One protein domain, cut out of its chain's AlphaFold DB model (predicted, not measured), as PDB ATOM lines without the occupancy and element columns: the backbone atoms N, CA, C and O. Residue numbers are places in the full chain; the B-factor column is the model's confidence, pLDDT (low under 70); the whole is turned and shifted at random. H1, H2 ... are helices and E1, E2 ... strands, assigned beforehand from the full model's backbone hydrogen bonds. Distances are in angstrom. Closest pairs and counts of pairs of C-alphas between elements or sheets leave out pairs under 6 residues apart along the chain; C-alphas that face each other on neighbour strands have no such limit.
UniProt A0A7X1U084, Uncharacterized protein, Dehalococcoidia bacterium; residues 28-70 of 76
ATOM      1  N   VAL A  28     359.946 283.643 147.836       92.69
ATOM      2  CA  VAL A  28     359.966 282.198 147.599       92.69
ATOM      3  C   VAL A  28     360.474 281.467 148.847       92.69
ATOM      4  O   VAL A  28     361.596 281.738 149.285       92.69
ATOM      5  N   PRO A  29     359.697 280.538 149.429       94.69
ATOM      6  CA  PRO A  29     360.128 279.750 150.580       94.69
ATOM      7  C   PRO A  29     361.280 278.796 150.239       94.69
ATOM      8  O   PRO A  29     361.386 278.259 149.135       94.69
ATOM      9  N   ARG A  30     362.141 278.562 151.227       94.06
ATOM     10  CA  ARG A  30     363.235 277.590 151.198       94.06
ATOM     11  C   ARG A  30     363.153 276.689 152.422       94.06
ATOM     12  O   ARG A  30     362.842 277.146 153.521       94.06
ATOM     13  N   TRP A  31     363.461 275.416 152.209       96.25
ATOM     14  CA  TRP A  31     363.441 274.372 153.228       96.25
ATOM     15  C   TRP A  31     364.804 273.702 153.301       96.25
ATOM     16  O   TRP A  31     365.431 273.462 152.267       96.25
ATOM     17  N   ASP A  32     365.227 273.365 154.514       92.44
ATOM     18  CA  ASP A  32     366.446 272.583 154.740       92.44
ATOM     19  C   ASP A  32     366.210 271.072 154.580       92.44
ATOM     20  O   ASP A  32     367.156 270.317 154.361       92.44
ATOM     21  N   SER A  33     364.951 270.626 154.656       93.50
ATOM     22  CA  SER A  33     364.556 269.227 154.489       93.50
ATOM     23  C   SER A  33     363.609 269.042 153.308       93.50
ATOM     24  O   SER A  33     362.700 269.844 153.085       93.50
ATOM     25  N   VAL A  34     363.789 267.940 152.578       93.19
ATOM     26  CA  VAL A  34     362.929 267.562 151.447       93.19
ATOM     27  C   VAL A  34     361.513 267.228 151.920       93.19
ATOM     28  O   VAL A  34     360.548 267.595 151.254       93.19
ATOM     29  N   ASP A  35     361.376 266.611 153.097       94.75
ATOM     30  CA  ASP A  35     360.080 266.262 153.700       94.75
ATOM     31  C   ASP A  35     359.211 267.480 154.045       94.75
ATOM     32  O   ASP A  35     358.004 267.348 154.285       94.75
ATOM     33  N   ASP A  36     359.817 268.664 154.098       92.38
ATOM     34  CA  ASP A  36     359.150 269.905 154.467       92.38
ATOM     35  C   ASP A  36     358.777 270.765 153.253       92.38
ATOM     36  O   ASP A  36     357.994 271.703 153.396       92.38
ATOM     37  N   ILE A  37     359.247 270.408 152.051       91.56
ATOM     38  CA  ILE A  37     358.918 271.120 150.812       91.56
ATOM     39  C   ILE A  37     357.398 271.187 150.623       91.56
ATOM     40  O   ILE A  37     356.688 270.187 150.721       91.56
ATOM     41  N   GLY A  38     356.902 272.392 150.336       90.62
ATOM     42  CA  GLY A  38     355.475 272.672 150.162       90.62
ATOM     43  C   GLY A  38     354.720 272.977 151.460       90.62
ATOM     44  O   GLY A  38     353.576 273.413 151.387       90.62
ATOM     45  N   LYS A  39     355.345 272.810 152.633       92.25
ATOM     46  CA  LYS A  39     354.796 273.235 153.932       92.25
ATOM     47  C   LYS A  39     355.368 274.605 154.278       92.25
ATOM     48  O   LYS A  39     356.472 274.698 154.817       92.25
ATOM     49  N   GLU A  40     354.679 275.678 153.902       86.62
ATOM     50  CA  GLU A  40     355.178 277.054 154.081       86.62
ATOM     51  C   GLU A  40     355.509 277.391 155.541       86.62
ATOM     52  O   GLU A  40     356.480 278.097 155.810       86.62
ATOM     53  N   GLU A  41     354.771 276.830 156.497       88.75
ATOM     54  CA  GLU A  41     355.011 276.997 157.932       88.75
ATOM     55  C   GLU A  41     356.335 276.380 158.404       88.75
ATOM     56  O   GLU A  41     356.841 276.722 159.472       88.75
ATOM     57  N   LYS A  42     356.908 275.478 157.602       93.00
ATOM     58  CA  LYS A  42     358.207 274.851 157.846       93.00
ATOM     59  C   LYS A  42     359.336 275.449 157.015       93.00
ATOM     60  O   LYS A  42     360.461 274.951 157.079       93.00
ATOM     61  N   ALA A  43     359.061 276.483 156.222       93.50
ATOM     62  CA  ALA A  43     360.108 277.184 155.499       93.50
ATOM     63  C   ALA A  43     361.087 277.806 156.503       93.50
ATOM     64  O   ALA A  43     360.687 278.499 157.439       93.50
ATOM     65  N   THR A  44     362.377 277.552 156.312       94.56
ATOM     66  CA  THR A  44     363.438 278.033 157.205       94.56
ATOM     67  C   THR A  44     363.983 279.385 156.761       94.56
ATOM     68  O   THR A  44     364.516 280.141 157.572       94.56
ATOM     69  N   SER A  45     363.796 279.738 155.488       93.69
ATOM     70  CA  SER A  45     364.115 281.056 154.944       93.69
ATOM     71  C   SER A  45     363.236 281.395 153.744       93.69
ATOM     72  O   SER A  45     362.600 280.528 153.147       93.69
ATOM     73  N   TYR A  46     363.199 282.675 153.397       93.88
ATOM     74  CA  TYR A  46     362.477 283.194 152.244       93.88
ATOM     75  C   TYR A  46     363.425 284.005 151.381       93.88
ATOM     76  O   TYR A  46     364.134 284.869 151.880       93.88
ATOM     77  N   PHE A  47     363.435 283.744 150.084       93.38
ATOM     78  CA  PHE A  47     364.273 284.448 149.128       93.38
ATOM     79  C   PHE A  47     363.415 285.366 148.265       93.38
ATOM     80  O   PHE A  47     362.433 284.914 147.681       93.38
ATOM     81  N   CYS A  48     363.772 286.642 148.164       92.44
ATOM     82  CA  CYS A  48     363.111 287.544 147.235       92.44
ATOM     83  C   CYS A  48     363.766 287.452 145.859       92.44
ATOM     84  O   CYS A  48     364.920 287.835 145.697       92.44
ATOM     85  N   GLU A  49     363.029 287.017 144.841       89.25
ATOM     86  CA  GLU A  49     363.585 286.901 143.483       89.25
ATOM     87  C   GLU A  49     363.813 288.258 142.796       89.25
ATOM     88  O   GLU A  49     364.531 288.326 141.802       89.25
ATOM     89  N   ALA A  50     363.233 289.340 143.325       87.06
ATOM     90  CA  ALA A  50     363.350 290.680 142.751       87.06
ATOM     91  C   ALA A  50     364.608 291.443 143.206       87.06
ATOM     92  O   ALA A  50     365.205 292.157 142.403       87.06
ATOM     93  N   CYS A  51     364.994 291.322 144.483       88.50
ATOM     94  CA  CYS A  51     366.197 291.965 145.040       88.50
ATOM     95  C   CYS A  51     367.293 290.978 145.453       88.50
ATOM     96  O   CYS A  51     368.371 291.398 145.864       88.50
ATOM     97  N   ASN A  52     367.026 289.675 145.349       88.94
ATOM     98  CA  ASN A  52     367.929 288.596 145.738       88.94
ATOM     99  C   ASN A  52     368.297 288.593 147.235       88.94
ATOM    100  O   ASN A  52     369.275 287.955 147.631       88.94
ATOM    101  N   GLU A  53     367.511 289.264 148.079       89.31
ATOM    102  CA  GLU A  53     367.685 289.238 149.531       89.31
ATOM    103  C   GLU A  53     367.020 288.014 150.162       89.31
ATOM    104  O   GLU A  53     366.046 287.458 149.647       89.31
ATOM    105  N   THR A  54     367.569 287.583 151.297       91.88
ATOM    106  CA  THR A  54     367.045 286.460 152.077       91.88
ATOM    107  C   THR A  54     366.502 286.962 153.406       91.88
ATOM    108  O   THR A  54     367.178 287.696 154.123       91.88
ATOM    109  N   PHE A  55     365.302 286.515 153.745       92.50
ATOM    110  CA  PHE A  55     364.554 286.886 154.933       92.50
ATOM    111  C   PHE A  55     364.335 285.672 155.826       92.50
ATOM    112  O   PHE A  55     364.176 284.540 155.355       92.50
ATOM    113  N   SER A  56     364.293 285.913 157.134       93.12
ATOM    114  CA  SER A  56     363.820 284.901 158.077       93.12
ATOM    115  C   SER A  56     362.300 284.718 157.951       93.12
ATOM    116  O   SER A  56     361.614 285.619 157.460       93.12
ATOM    117  N   PRO A  57     361.735 283.600 158.438       91.62
ATOM    118  CA  PRO A  57     360.288 283.381 158.412       91.62
ATOM    119  C   PRO A  57     359.498 284.507 159.093       91.62
ATOM    120  O   PRO A  57     358.475 284.950 158.581       91.62
ATOM    121  N   VAL A  58     360.027 285.041 160.199       91.69
ATOM    122  CA  VAL A  58     359.417 286.159 160.935       91.69
ATOM    123  C   VAL A  58     359.435 287.452 160.112       91.69
ATOM    124  O   VAL A  58     358.440 288.171 160.072       91.69
ATOM    125  N   GLN A  59     360.543 287.748 159.429       90.50
ATOM    126  CA  GLN A  59     360.650 288.937 158.574       90.50
ATOM    127  C   GLN A  59     359.741 288.832 157.345       90.50
ATOM    128  O   GLN A  59     359.070 289.799 156.997       90.50
ATOM    129  N   ALA A  60     359.688 287.659 156.712       89.69
ATOM    130  CA  ALA A  60     358.812 287.404 155.573       89.69
ATOM    131  C   ALA A  60     357.333 287.575 155.941       89.69
ATOM    132  O   ALA A  60     356.575 288.158 155.167       89.69
ATOM    133  N   GLN A  61     356.935 287.126 157.137       89.62
ATOM    134  CA  GLN A  61     355.581 287.332 157.642       89.62
ATOM    135  C   GLN A  61     355.270 288.824 157.811       89.62
ATOM    136  O   GLN A  61     354.310 289.312 157.221       89.62
ATOM    137  N   ALA A  62     356.144 289.571 158.492       88.69
ATOM    138  CA  ALA A  62     355.970 291.014 158.672       88.69
ATOM    139  C   ALA A  62     355.870 291.774 157.332       88.69
ATOM    140  O   ALA A  62     355.076 292.704 157.197       88.69
ATOM    141  N   LEU A  63     356.639 291.360 156.316       87.88
ATOM    142  CA  LEU A  63     356.557 291.933 154.970       87.88
ATOM    143  C   LEU A  63     355.185 291.678 154.329       87.88
ATOM    144  O   LEU A  63     354.591 292.612 153.793       87.88
ATOM    145  N   ARG A  64     354.653 290.456 154.417       85.12
ATOM    146  CA  ARG A  64     353.322 290.108 153.886       85.12
ATOM    147  C   ARG A  64     352.197 290.861 154.601       85.12
ATOM    148  O   ARG A  64     351.284 291.369 153.946       85.12
ATOM    149  N   ASP A  65     352.289 290.989 155.921       85.69
ATOM    150  CA  ASP A  65     351.309 291.729 156.720       85.69
ATOM    151  C   ASP A  65     351.291 293.214 156.310       85.69
ATOM    152  O   ASP A  65     350.227 293.776 156.041       85.69
ATOM    153  N   SER A  66     352.470 293.815 156.104       81.06
ATOM    154  CA  SER A  66     352.601 295.210 155.648       81.06
ATOM    155  C   SER A  66     352.008 295.480 154.255       81.06
ATOM    156  O   SER A  66     351.637 296.612 153.941       81.06
ATOM    157  N   MET A  67     351.903 294.456 153.401       75.12
ATOM    158  CA  MET A  67     351.257 294.568 152.087       75.12
ATOM    159  C   MET A  67     349.733 294.529 152.204       75.12
ATOM    160  O   MET A  67     349.045 295.231 151.462       75.12
ATOM    161  N   THR A  68     349.214 293.731 153.138       70.00
ATOM    162  CA  THR A  68     347.772 293.533 153.344       70.00
ATOM    163  C   THR A  68     347.110 294.793 153.902       70.00
ATOM    164  O   THR A  68     346.015 295.159 153.481       70.00
ATOM    165  N   GLU A  69     347.813 295.522 154.771       63.78
ATOM    166  CA  GLU A  69     347.316 296.741 155.428       63.78
ATOM    167  C   GLU A  69     347.101 297.933 154.466       63.78
ATOM    168  O   GLU A  69     346.546 298.962 154.842       63.78
ATOM    169  N   ARG A  70     347.510 297.803 153.196       60.88
ATOM    170  CA  ARG A  70     347.405 298.860 152.174       60.88
ATOM    171  C   ARG A  70     346.148 298.776 151.310       60.88
ATOM    172  O   ARG A  70     345.994 299.600 150.408       60.88
TER     173      ARG A  70
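What this domain is: This is residues 28 to 70 of the 76 residues of an uncharacterized protein of Dehalococcoidia bacterium (UniProt A0A7X1U084). A tiny hairpin of two short strands, E1 and E2, lies between a long loop, residues 31 to 44, at one end of an elongated model and the helix H1 at the other. The stretch after E2 folds back beside it before H1 begins, and residues 64 to 70 stick out free, making part of the length. The printed part has 43 residues, with two named strands and then one named helix along the chain, E1, E2, H1; the sheet, in the order E1 - E2, is antiparallel. The class is mixed, helices and strands, with 19 residues in named elements, under half. It is only just compact, close to loose, with a radius of gyration of the C-alphas of 10.9 A, and spans 35 by 20 by 13 A.

How they stand to each other: E1, residues 28 to 30, and E2, residues 45 to 48, form a hairpin and are antiparallel, at 150 degrees between directions. N 28 and O 47 are within hydrogen-bond range at 2.8 A, as are N 30 and O 45 at 2.8 A. Residues 46 to 47 of E2 also pair with residues 54 to 55, antiparallel. H1, residues 57 to 68, comes closest to E2 at the C-alphas of Ser 45 and Pro 57, 5.7 A; E1 and H1 are apart. In H1 every O i to N i+4 pair is within hydrogen-bond range.

Where its parts are: E1 begins at C-alpha 28 (359.966, 282.198, 147.599) and measures 6.7 A from first to last C-alpha. E2 measures 10.1 A. H1 measures 16.9 A and ends at C-alpha 68 (347.772, 293.533, 153.344).

The domain as a whole: The C-alphas farthest apart, those of Asp 35 and Arg 70, are separated by 35.0 A. The printed part has no cut. The link from E1 to E2 is long, 14 residues, and that from E2 to H1 is short, 8 residues. The mean pLDDT of the printed part is 88.8, with residues 69 to 70 under 70.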